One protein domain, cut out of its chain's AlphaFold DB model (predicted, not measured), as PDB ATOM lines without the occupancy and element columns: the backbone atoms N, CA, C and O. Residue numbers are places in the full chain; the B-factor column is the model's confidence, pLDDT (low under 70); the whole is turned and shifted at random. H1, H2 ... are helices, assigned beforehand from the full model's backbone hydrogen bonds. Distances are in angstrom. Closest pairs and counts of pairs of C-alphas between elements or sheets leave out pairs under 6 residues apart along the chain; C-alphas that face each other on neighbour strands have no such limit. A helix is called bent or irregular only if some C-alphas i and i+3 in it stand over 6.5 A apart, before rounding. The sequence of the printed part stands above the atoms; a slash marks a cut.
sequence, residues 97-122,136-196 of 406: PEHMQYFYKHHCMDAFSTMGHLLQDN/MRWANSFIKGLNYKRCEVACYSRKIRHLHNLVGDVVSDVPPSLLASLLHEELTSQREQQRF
ATOM      1  N   PRO A  97     181.634 135.614 115.344       75.25
ATOM      2  CA  PRO A  97     182.510 136.299 114.405       75.25
ATOM      3  C   PRO A  97     183.834 136.717 115.049       75.25
ATOM      4  O   PRO A  97     184.879 136.570 114.412       75.25
ATOM      5  N   GLU A  98     183.809 137.180 116.302       79.94
ATOM      6  CA  GLU A  98     185.013 137.614 117.010       79.94
ATOM      7  C   GLU A  98     185.917 136.432 117.372       79.94
ATOM      8  O   GLU A  98     187.125 136.486 117.124       79.94
ATOM      9  N   HIS A  99     185.354 135.318 117.852       80.94
ATOM     10  CA  HIS A  99     186.143 134.121 118.168       80.94
ATOM     11  C   HIS A  99     186.789 133.487 116.936       80.94
ATOM     12  O   HIS A  99     187.969 133.129 116.959       80.94
ATOM     13  N   MET A 100     186.051 133.403 115.828       82.25
ATOM     14  CA  MET A 100     186.585 132.892 114.564       82.25
ATOM     15  C   MET A 100     187.673 133.818 114.012       82.25
ATOM     16  O   MET A 100     188.714 133.354 113.546       82.25
ATOM     17  N   GLN A 101     187.474 135.137 114.102       82.56
ATOM     18  CA  GLN A 101     188.490 136.108 113.708       82.56
ATOM     19  C   GLN A 101     189.753 135.989 114.569       82.56
ATOM     20  O   GLN A 101     190.863 136.068 114.036       82.56
ATOM     21  N   TYR A 102     189.595 135.793 115.878       83.12
ATOM     22  CA  TYR A 102     190.708 135.575 116.793       83.12
ATOM     23  C   TYR A 102     191.501 134.325 116.399       83.12
ATOM     24  O   TYR A 102     192.717 134.411 116.210       83.12
ATOM     25  N   PHE A 103     190.818 133.198 116.175       84.31
ATOM     26  CA  PHE A 103     191.448 131.955 115.731       84.31
ATOM     27  C   PHE A 103     192.221 132.146 114.422       84.31
ATOM     28  O   PHE A 103     193.419 131.891 114.374       84.31
ATOM     29  N   TYR A 104     191.604 132.711 113.381       85.31
ATOM     30  CA  TYR A 104     192.294 132.917 112.102       85.31
ATOM     31  C   TYR A 104     193.482 133.879 112.180       85.31
ATOM     32  O   TYR A 104     194.398 133.787 111.365       85.31
ATOM     33  N   LYS A 105     193.482 134.810 113.137       84.06
ATOM     34  CA  LYS A 105     194.571 135.773 113.320       84.06
ATOM     35  C   LYS A 105     195.739 135.193 114.115       84.06
ATOM     36  O   LYS A 105     196.887 135.473 113.778       84.06
ATOM     37  N   HIS A 106     195.449 134.441 115.173       85.50
ATOM     38  CA  HIS A 106     196.450 133.961 116.131       85.50
ATOM     39  C   HIS A 106     196.907 132.523 115.856       85.50
ATOM     40  O   HIS A 106     198.048 132.183 116.150       85.50
ATOM     41  N   HIS A 107     196.057 131.729 115.210       84.94
ATOM     42  CA  HIS A 107     196.258 130.320 114.873       84.94
ATOM     43  C   HIS A 107     196.148 130.100 113.356       84.94
ATOM     44  O   HIS A 107     195.576 129.128 112.873       84.94
ATOM     45  N   CYS A 108     196.693 131.031 112.566       82.19
ATOM     46  CA  CYS A 108     196.606 130.983 111.105       82.19
ATOM     47  C   CYS A 108     197.286 129.747 110.499       82.19
ATOM     48  O   CYS A 108     196.833 129.251 109.470       82.19
ATOM     49  N   MET A 109     198.346 129.242 111.136       84.62
ATOM     50  CA  MET A 109     199.001 128.007 110.710       84.62
ATOM     51  C   MET A 109     198.094 126.801 110.960       84.62
ATOM     52  O   MET A 109     197.949 125.969 110.078       84.62
ATOM     53  N   ASP A 110     197.400 126.743 112.093       84.00
ATOM     54  CA  ASP A 110     196.463 125.649 112.378       84.00
ATOM     55  C   ASP A 110     195.234 125.695 111.449       84.00
ATOM     56  O   ASP A 110     194.653 124.668 111.116       84.00
ATOM     57  N   ALA A 111     194.850 126.894 111.001       84.12
ATOM     58  CA  ALA A 111     193.699 127.102 110.130       84.12
ATOM     59  C   ALA A 111     193.977 126.882 108.633       84.12
ATOM     60  O   ALA A 111     193.060 126.504 107.906       84.12
ATOM     61  N   PHE A 112     195.193 127.177 108.155       87.25
ATOM     62  CA  PHE A 112     195.492 127.315 106.719       87.25
ATOM     63  C   PHE A 112     196.836 126.696 106.286       87.25
ATOM     64  O   PHE A 112     197.322 127.023 105.202       87.25
ATOM     65  N   SER A 113     197.496 125.870 107.106       86.44
ATOM     66  CA  SER A 113     198.847 125.358 106.809       86.44
ATOM     67  C   SER A 113     198.895 124.516 105.535       86.44
ATOM     68  O   SER A 113     199.722 124.776 104.657       86.44
ATOM     69  N   THR A 114     197.996 123.543 105.388       84.69
ATOM     70  CA  THR A 114     198.049 122.549 104.308       84.69
ATOM     71  C   THR A 114     197.897 123.222 102.951       84.69
ATOM     72  O   THR A 114     198.756 123.086 102.072       84.69
ATOM     73  N   MET A 115     196.844 124.025 102.790       79.81
ATOM     74  CA  MET A 115     196.668 124.802 101.566       79.81
ATOM     75  C   MET A 115     197.648 125.958 101.441       79.81
ATOM     76  O   MET A 115     198.045 126.287 100.325       79.81
ATOM     77  N   GLY A 116     198.080 126.553 102.550       80.62
ATOM     78  CA  GLY A 116     199.119 127.575 102.558       80.62
ATOM     79  C   GLY A 116     200.398 127.079 101.888       80.62
ATOM     80  O   GLY A 116     200.913 127.748 100.993       80.62
ATOM     81  N   HIS A 117     200.851 125.876 102.240       83.38
ATOM     82  CA  HIS A 117     202.026 125.243 101.644       83.38
ATOM     83  C   HIS A 117     201.833 124.898 100.161       83.38
ATOM     84  O   HIS A 117     202.701 125.206  99.349       83.38
ATOM     85  N   LEU A 118     200.685 124.335  99.773       80.94
ATOM     86  CA  LEU A 118     200.403 123.999  98.368       80.94
ATOM     87  C   LEU A 118     200.289 125.238  97.468       80.94
ATOM     88  O   LEU A 118     200.680 125.226  96.296       80.94
ATOM     89  N   LEU A 119     199.737 126.324  98.006       77.12
ATOM     90  CA  LEU A 119     199.577 127.583  97.288       77.12
ATOM     91  C   LEU A 119     200.871 128.403  97.255       77.12
ATOM     92  O   LEU A 119     201.049 129.185  96.321       77.12
ATOM     93  N   GLN A 120     201.780 128.223  98.215       76.19
ATOM     94  CA  GLN A 120     203.037 128.971  98.308       76.19
ATOM     95  C   GLN A 120     203.920 128.815  97.061       76.19
ATOM     96  O   GLN A 120     204.516 129.796  96.613       76.19
ATOM     97  N   ASP A 121     203.965 127.619  96.473       74.69
ATOM     98  CA  ASP A 121     204.789 127.339  95.289       74.69
ATOM     99  C   ASP A 121     204.168 127.882  93.992       74.69
ATOM    100  O   ASP A 121     204.869 128.159  93.018       74.69
ATOM    101  N   ASN A 122     202.847 128.087  93.989       76.31
ATOM    102  CA  ASN A 122     202.068 128.454  92.806       76.31
ATOM    103  C   ASN A 122     201.634 129.930  92.792       76.31
ATOM    104  O   ASN A 122     201.291 130.466  91.734       76.31
ATOM    105  N   MET A 136     199.887 137.482  92.401       74.06
ATOM    106  CA  MET A 136     198.871 138.002  93.334       74.06
ATOM    107  C   MET A 136     199.034 139.504  93.657       74.06
ATOM    108  O   MET A 136     198.672 139.982  94.732       74.06
ATOM    109  N   ARG A 137     199.545 140.299  92.703       73.06
ATOM    110  CA  ARG A 137     199.722 141.766  92.840       73.06
ATOM    111  C   ARG A 137     198.443 142.496  93.259       73.06
ATOM    112  O   ARG A 137     198.489 143.370  94.120       73.06
ATOM    113  N   TRP A 138     197.306 142.107  92.685       72.88
ATOM    114  CA  TRP A 138     196.005 142.695  93.007       72.88
ATOM    115  C   TRP A 138     195.596 142.444  94.470       72.88
ATOM    116  O   TRP A 138     194.990 143.321  95.078       72.88
ATOM    117  N   ALA A 139     195.955 141.289  95.046       72.81
ATOM    118  CA  ALA A 139     195.643 140.943  96.431       72.81
ATOM    119  C   ALA A 139     196.491 141.769  97.409       72.81
ATOM    120  O   ALA A 139     195.974 142.270  98.401       72.81
ATOM    121  N   ASN A 140     197.767 142.010  97.086       73.00
ATOM    122  CA  ASN A 140     198.638 142.881  97.881       73.00
ATOM    123  C   ASN A 140     198.138 144.341  97.878       73.00
ATOM    124  O   ASN A 140     198.053 144.982  98.924       73.00
ATOM    125  N   SER A 141     197.734 144.860  96.711       73.38
ATOM    126  CA  SER A 141     197.094 146.180  96.605       73.38
ATOM    127  C   SER A 141     195.785 146.258  97.394       73.38
ATOM    128  O   SER A 141     195.520 147.274  98.031       73.38
ATOM    129  N   PHE A 142     194.991 145.184  97.393       72.12
ATOM    130  CA  PHE A 142     193.758 145.098  98.168       72.12
ATOM    131  C   PHE A 142     194.014 145.109  99.682       72.12
ATOM    132  O   PHE A 142     193.418 145.924 100.380       72.12
ATOM    133  N   ILE A 143     194.936 144.280 100.184       74.62
ATOM    134  CA  ILE A 143     195.293 144.221 101.613       74.62
ATOM    135  C   ILE A 143     195.808 145.579 102.101       74.62
ATOM    136  O   ILE A 143     195.379 146.065 103.143       74.62
ATOM    137  N   LYS A 144     196.665 146.246 101.316       73.56
ATOM    138  CA  LYS A 144     197.117 147.617 101.615       73.56
ATOM    139  C   LYS A 144     195.955 148.614 101.660       73.56
ATOM    140  O   LYS A 144     195.991 149.545 102.459       73.56
ATOM    141  N   GLY A 145     194.935 148.413 100.826       69.62
ATOM    142  CA  GLY A 145     193.712 149.213 100.796       69.62
ATOM    143  C   GLY A 145     192.821 149.043 102.032       69.62
ATOM    144  O   GLY A 145     192.198 150.016 102.447       69.62
ATOM    145  N   LEU A 146     192.802 147.860 102.664       65.62
ATOM    146  CA  LEU A 146     192.004 147.594 103.876       65.62
ATOM    147  C   LEU A 146     192.445 148.424 105.090       65.62
ATOM    148  O   LEU A 146     191.647 148.660 105.993       65.62
ATOM    149  N   ASN A 147     193.688 148.912 105.097       65.06
ATOM    150  CA  ASN A 147     194.206 149.771 106.163       65.06
ATOM    151  C   ASN A 147     193.565 151.175 106.184       65.06
ATOM    152  O   ASN A 147     193.772 151.928 107.136       65.06
ATOM    153  N   TYR A 148     192.784 151.544 105.163       66.81
ATOM    154  CA  TYR A 148     192.121 152.844 105.067       66.81
ATOM    155  C   TYR A 148     190.608 152.712 105.334       66.81
ATOM    156  O   TYR A 148     189.896 152.006 104.628       66.81
ATOM    157  N   LYS A 149     190.083 153.432 106.340       56.22
ATOM    158  CA  LYS A 149     188.669 153.381 106.792       56.22
ATOM    159  C   LYS A 149     187.647 154.076 105.857       56.22
ATOM    160  O   LYS A 149     186.752 154.767 106.338       56.22
ATOM    161  N   ARG A 150     187.729 153.930 104.530       48.19
ATOM    162  CA  ARG A 150     186.663 154.390 103.610       48.19
ATOM    163  C   ARG A 150     186.291 153.301 102.602       48.19
ATOM    164  O   ARG A 150     187.124 152.873 101.813       48.19
ATOM    165  N   CYS A 151     185.024 152.884 102.643       51.81
ATOM    166  CA  CYS A 151     184.372 152.047 101.629       51.81
ATOM    167  C   CYS A 151     184.448 152.786 100.274       51.81
ATOM    168  O   CYS A 151     184.267 153.996 100.248       51.81
ATOM    169  N   GLU A 152     184.817 152.170  99.151       48.34
ATOM    170  CA  GLU A 152     184.022 151.160  98.456       48.34
ATOM    171  C   GLU A 152     184.861 149.943  98.035       48.34
ATOM    172  O   GLU A 152     185.623 149.951  97.067       48.34
ATOM    173  N   VAL A 153     184.620 148.823  98.714       52.56
ATOM    174  CA  VAL A 153     185.124 147.478  98.381       52.56
ATOM    175  C   VAL A 153     184.564 146.968  97.029       52.56
ATOM    176  O   VAL A 153     184.904 145.879  96.568       52.56
ATOM    177  N   ALA A 154     183.745 147.758  96.322       53.03
ATOM    178  CA  ALA A 154     182.978 147.354  95.146       53.03
ATOM    179  C   ALA A 154     183.837 146.787  93.995       53.03
ATOM    180  O   ALA A 154     183.520 145.708  93.491       53.03
ATOM    181  N   CYS A 155     184.959 147.416  93.622       51.34
ATOM    182  CA  CYS A 155     185.743 146.989  92.447       51.34
ATOM    183  C   CYS A 155     186.628 145.750  92.678       51.34
ATOM    184  O   CYS A 155     186.713 144.880  91.810       51.34
ATOM    185  N   TYR A 156     187.260 145.620  93.850       54.22
ATOM    186  CA  TYR A 156     188.097 144.452  94.171       54.22
ATOM    187  C   TYR A 156     187.281 143.263  94.698       54.22
ATOM    188  O   TYR A 156     187.720 142.116  94.585       54.22
ATOM    189  N   SER A 157     186.050 143.504  95.168       61.78
ATOM    190  CA  SER A 157     185.158 142.454  95.669       61.78
ATOM    191  C   SER A 157     184.821 141.379  94.643       61.78
ATOM    192  O   SER A 157     184.531 140.264  95.055       61.78
ATOM    193  N   ARG A 158     184.816 141.658  93.329       68.31
ATOM    194  CA  ARG A 158     184.433 140.643  92.328       68.31
ATOM    195  C   ARG A 158     185.515 139.583  92.149       68.31
ATOM    196  O   ARG A 158     185.188 138.404  92.110       68.31
ATOM    197  N   LYS A 159     186.790 139.985  92.078       70.62
ATOM    198  CA  LYS A 159     187.922 139.042  91.992       70.62
ATOM    199  C   LYS A 159     188.084 138.251  93.285       70.62
ATOM    200  O   LYS A 159     188.310 137.052  93.225       70.62
ATOM    201  N   ILE A 160     187.889 138.904  94.431       71.62
ATOM    202  CA  ILE A 160     187.943 138.252  95.745       71.62
ATOM    203  C   ILE A 160     186.785 137.289  95.928       71.62
ATOM    204  O   ILE A 160     187.025 136.158  96.311       71.62
ATOM    205  N   ARG A 161     185.549 137.692  95.606       73.00
ATOM    206  CA  ARG A 161     184.396 136.783  95.641       73.00
ATOM    207  C   ARG A 161     184.596 135.603  94.705       73.00
ATOM    208  O   ARG A 161     184.268 134.490  95.074       73.00
ATOM    209  N   HIS A 162     185.157 135.824  93.517       75.81
ATOM    210  CA  HIS A 162     185.437 134.725  92.601       75.81
ATOM    211  C   HIS A 162     186.508 133.777  93.150       75.81
ATOM    212  O   HIS A 162     186.313 132.573  93.107       75.81
ATOM    213  N   LEU A 163     187.591 134.311  93.722       74.62
ATOM    214  CA  LEU A 163     188.617 133.500  94.374       74.62
ATOM    215  C   LEU A 163     188.040 132.744  95.576       74.62
ATOM    216  O   LEU A 163     188.182 131.534  95.646       74.62
ATOM    217  N   HIS A 164     187.324 133.423  96.470       76.50
ATOM    218  CA  HIS A 164     186.627 132.808  97.597       76.50
ATOM    219  C   HIS A 164     185.674 131.699  97.141       76.50
ATOM    220  O   HIS A 164     185.652 130.637  97.735       76.50
ATOM    221  N   ASN A 165     184.926 131.888  96.055       78.38
ATOM    222  CA  ASN A 165     184.044 130.839  95.540       78.38
ATOM    223  C   ASN A 165     184.806 129.660  94.913       78.38
ATOM    224  O   ASN A 165     184.249 128.577  94.811       78.38
ATOM    225  N   LEU A 166     186.040 129.869  94.443       78.88
ATOM    226  CA  LEU A 166     186.867 128.817  93.847       78.88
ATOM    227  C   LEU A 166     187.653 128.025  94.890       78.88
ATOM    228  O   LEU A 166     187.868 126.833  94.705       78.88
ATOM    229  N   VAL A 167     188.135 128.698  95.936       75.94
ATOM    230  CA  VAL A 167     189.072 128.106  96.897       75.94
ATOM    231  C   VAL A 167     188.578 128.147  98.339       75.94
ATOM    232  O   VAL A 167     189.198 127.523  99.184       75.94
ATOM    233  N   GLY A 168     187.482 128.837  98.652       75.44
ATOM    234  CA  GLY A 168     187.000 129.038 100.025       75.44
ATOM    235  C   GLY A 168     186.697 127.740 100.766       75.44
ATOM    236  O   GLY A 168     187.014 127.637 101.945       75.44
ATOM    237  N   ASP A 169     186.192 126.732 100.054       74.94
ATOM    238  CA  ASP A 169     185.889 125.414 100.625       74.94
ATOM    239  C   ASP A 169     187.144 124.575 100.904       74.94
ATOM    240  O   ASP A 169     187.080 123.587 101.627       74.94
ATOM    241  N   VAL A 170     188.279 124.945 100.304       77.88
ATOM    242  CA  VAL A 170     189.520 124.162 100.342       77.88
ATOM    243  C   VAL A 170     190.599 124.873 101.153       77.88
ATOM    244  O   VAL A 170     191.417 124.209 101.766       77.88
ATOM    245  N   VAL A 171     190.607 126.212 101.170       82.62
ATOM    246  CA  VAL A 171     191.654 127.048 101.785       82.62
ATOM    247  C   VAL A 171     191.804 126.779 103.271       82.62
ATOM    248  O   VAL A 171     192.936 126.754 103.744       82.62
ATOM    249  N   SER A 172     190.694 126.612 103.987       84.69
ATOM    250  CA  SER A 172     190.730 126.264 105.402       84.69
ATOM    251  C   SER A 172     190.956 124.767 105.568       84.69
ATOM    252  O   SER A 172     190.178 123.966 105.055       84.69
ATOM    253  N   ASP A 173     191.958 124.397 106.357       85.44
ATOM    254  CA  ASP A 173     192.233 123.004 106.716       85.44
ATOM    255  C   ASP A 173     191.071 122.417 107.541       85.44
ATOM    256  O   ASP A 173     190.721 121.243 107.411       85.44
ATOM    257  N   VAL A 174     190.425 123.263 108.350       83.69
ATOM    258  CA  VAL A 174     189.180 122.953 109.060       83.69
ATOM    259  C   VAL A 174     188.035 123.759 108.439       83.69
ATOM    260  O   VAL A 174     188.094 124.994 108.450       83.69
ATOM    261  N   PRO A 175     186.966 123.114 107.934       85.75
ATOM    262  CA  PRO A 175     185.811 123.820 107.393       85.75
ATOM    263  C   PRO A 175     185.243 124.832 108.404       85.75
ATOM    264  O   PRO A 175     184.963 124.448 109.545       85.75
ATOM    265  N   PRO A 176     185.009 126.104 108.020       83.19
ATOM    266  CA  PRO A 176     184.553 127.137 108.952       83.19
ATOM    267  C   PRO A 176     183.250 126.793 109.679       83.19
ATOM    268  O   PRO A 176     183.078 127.164 110.835       83.19
ATOM    269  N   SER A 177     182.339 126.072 109.017       84.19
ATOM    270  CA  SER A 177     181.080 125.608 109.608       84.19
ATOM    271  C   SER A 177     181.296 124.577 110.714       84.19
ATOM    272  O   SER A 177     180.648 124.669 111.753       84.19
ATOM    273  N   LEU A 178     182.223 123.634 110.514       86.25
ATOM    274  CA  LEU A 178     182.584 122.621 111.506       86.25
ATOM    275  C   LEU A 178     183.308 123.255 112.697       86.25
ATOM    276  O   LEU A 178     182.984 122.964 113.845       86.25
ATOM    277  N   LEU A 179     184.259 124.155 112.433       84.81
ATOM    278  CA  LEU A 179     184.956 124.879 113.494       84.81
ATOM    279  C   LEU A 179     183.974 125.707 114.333       84.81
ATOM    280  O   LEU A 179     184.032 125.665 115.558       84.81
ATOM    281  N   ALA A 180     183.034 126.403 113.686       82.56
ATOM    282  CA  ALA A 180     182.011 127.176 114.379       82.56
ATOM    283  C   ALA A 180     181.085 126.293 115.231       82.56
ATOM    284  O   ALA A 180     180.767 126.672 116.356       82.56
ATOM    285  N   SER A 181     180.670 125.118 114.738       85.38
ATOM    286  CA  SER A 181     179.827 124.207 115.523       85.38
ATOM    287  C   SER A 181     180.561 123.631 116.733       85.38
ATOM    288  O   SER A 181     179.995 123.620 117.822       85.38
ATOM    289  N   LEU A 182     181.820 123.211 116.568       86.75
ATOM    290  CA  LEU A 182     182.634 122.676 117.667       86.75
ATOM    291  C   LEU A 182     182.926 123.753 118.716       86.75
ATOM    292  O   LEU A 182     182.819 123.509 119.913       86.75
ATOM    293  N   LEU A 183     183.232 124.973 118.266       83.75
ATOM    294  CA  LEU A 183     183.426 126.114 119.151       83.75
ATOM    295  C   LEU A 183     182.142 126.459 119.916       83.75
ATOM    296  O   LEU A 183     182.202 126.732 121.112       83.75
ATOM    297  N   HIS A 184     180.981 126.438 119.250       83.81
ATOM    298  CA  HIS A 184     179.698 126.658 119.920       83.81
ATOM    299  C   HIS A 184     179.471 125.648 121.040       83.81
ATOM    300  O   HIS A 184     179.079 126.026 122.145       83.81
ATOM    301  N   GLU A 185     179.679 124.370 120.729       85.81
ATOM    302  CA  GLU A 185     179.473 123.258 121.646       85.81
ATOM    303  C   GLU A 185     180.371 123.399 122.877       85.81
ATOM    304  O   GLU A 185     179.872 123.366 124.002       85.81
ATOM    305  N   GLU A 186     181.657 123.682 122.669       85.69
ATOM    306  CA  GLU A 186     182.625 123.867 123.749       85.69
ATOM    307  C   GLU A 186     182.304 125.095 124.613       85.69
ATOM    308  O   GLU A 186     182.215 124.984 125.835       85.69
ATOM    309  N   LEU A 187     182.049 126.262 124.009       82.38
ATOM    310  CA  LEU A 187     181.718 127.482 124.759       82.38
ATOM    311  C   LEU A 187     180.403 127.341 125.537       82.38
ATOM    312  O   LEU A 187     180.270 127.854 126.650       82.38
ATOM    313  N   THR A 188     179.427 126.633 124.966       82.12
ATOM    314  CA  THR A 188     178.161 126.337 125.646       82.12
ATOM    315  C   THR A 188     178.393 125.393 126.821       82.12
ATOM    316  O   THR A 188     177.931 125.687 127.922       82.12
ATOM    317  N   SER A 189     179.167 124.323 126.620       80.62
ATOM    318  CA  SER A 189     179.544 123.365 127.666       80.62
ATOM    319  C   SER A 189     180.285 124.047 128.819       80.62
ATOM    320  O   SER A 189     179.877 123.929 129.975       80.62
ATOM    321  N   GLN A 190     181.304 124.860 128.525       79.31
ATOM    322  CA  GLN A 190     182.049 125.616 129.536       79.31
ATOM    323  C   GLN A 190     181.148 126.584 130.307       79.31
ATOM    324  O   GLN A 190     181.205 126.651 131.538       79.31
ATOM    325  N   ARG A 191     180.269 127.315 129.608       80.44
ATOM    326  CA  ARG A 191     179.295 128.213 130.243       80.44
ATOM    327  C   ARG A 191     178.336 127.448 131.158       80.44
ATOM    328  O   ARG A 191     178.017 127.935 132.242       80.44
ATOM    329  N   GLU A 192     177.855 126.283 130.735       77.56
ATOM    330  CA  GLU A 192     176.987 125.429 131.549       77.56
ATOM    331  C   GLU A 192     177.721 124.902 132.789       77.56
ATOM    332  O   GLU A 192     177.198 125.045 133.894       77.56
ATOM    333  N   GLN A 193     178.953 124.404 132.641       76.50
ATOM    334  CA  GLN A 193     179.781 123.908 133.748       76.50
ATOM    335  C   GLN A 193     180.085 124.986 134.792       76.50
ATOM    336  O   GLN A 193     180.036 124.711 135.991       76.50
ATOM    337  N   GLN A 194     180.359 126.221 134.359       76.38
ATOM    338  CA  GLN A 194     180.589 127.334 135.282       76.38
ATOM    339  C   GLN A 194     179.325 127.761 136.028       76.38
ATOM    340  O   GLN A 194     179.405 128.171 137.185       76.38
ATOM    341  N   ARG A 195     178.150 127.661 135.394       79.25
ATOM    342  CA  ARG A 195     176.871 127.895 136.083       79.25
ATOM    343  C   ARG A 195     176.583 126.794 137.093       79.25
ATOM    344  O   ARG A 195     176.110 127.082 138.190       79.25
ATOM    345  N   PHE A 196     176.811 125.543 136.701       79.94
ATOM    346  CA  PHE A 196     176.577 124.385 137.544       79.94
ATOM    347  C   PHE A 196     177.383 123.173 137.064       79.94
ATOM    348  O   PHE A 196     177.148 122.639 135.981       79.94
TER     349      PHE A 196
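This is residues 97 to 122 and 136 to 196 of the 406 residues of a protein of Carassius auratus (UniProt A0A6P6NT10). This is a loose, elongated set of five helices with few contacts: the long H5 makes an arm whose residues 184 to 196 stick out at one end, while H2, H3 and H4 lie toward the other end. H1 lies beside the beginning of H5, H2 meets the last residues of H4 nearly at a right angle, and residues 146 to 152, of which 146 belongs to H3 and the others to the link from H3 to H4, stick out as a loop. The printed part has 87 residues, with five named helices, H1 to H5 in order along the chain, and no named strand; the class is all helix. The radius of gyration of the C-alphas is 16.6 A, and the spans are 53 by 33 by 21 A.

The longest helix, H5, covers residues 176 to 195 and measures 28.2 A, from C-alpha 176 at (184.553, 127.137, 108.952) to C-alpha 195 at (176.871, 127.895, 136.083). H1, residues 97 to 106, measures 14.2 A and begins with C-alpha 97 at (182.510, 136.299, 114.405). H2, residues 108 to 120, measures 14.5 A and is irregular, with C-alphas 111 and 114 8.6 A apart. H4, residues 157 to 171, measures 17.8 A and is irregular too, with C-alphas 166 and 169 7.6 A apart. H3, residues 137 to 146, measures 14.7 A.

H5 and H1 are close but not clearly touching, the closest C-alphas being those of Ala 180 and Met 100, 7.3 A apart. Their lines are about perpendicular, only just, at 73 degrees. H1 and H2 are close but not clearly touching, with the C-alphas of Tyr 104 and Ala 111 closest at 6.3 A; they run the same way at a steep tilt of 62 degrees. H2 touches H4 with residues 112 to 116 alone, and H4 touches H2 with residues 170 to 171 alone. The closest C-alphas of the two, those of Met 115 and Val 171, are 5.5 A apart, and the lines are about perpendicular, at 77 degrees. H3 and H4 are near each other, with 6 pairs of C-alphas within 10 A. H2 and H5 are apart, as are H4 and H5. Every O i to N i+4 pair is within hydrogen-bond range in H1, H3 and H5, against 7 of 9 in H2 and 9 of 11 in H4.

The two C-alphas farthest apart, those of Arg 137 and Phe 196, are 53.3 A apart. Residues 123 to 135 are not printed, and C-alphas 122 and 136 are 10.1 A apart across that cut. Of the links that are printed whole, H1 to H2 and H4 to H5 are tight and H3 to H4 is short. Residues 145 to 158 have a pLDDT under 70; the mean of the printed part is 76.5.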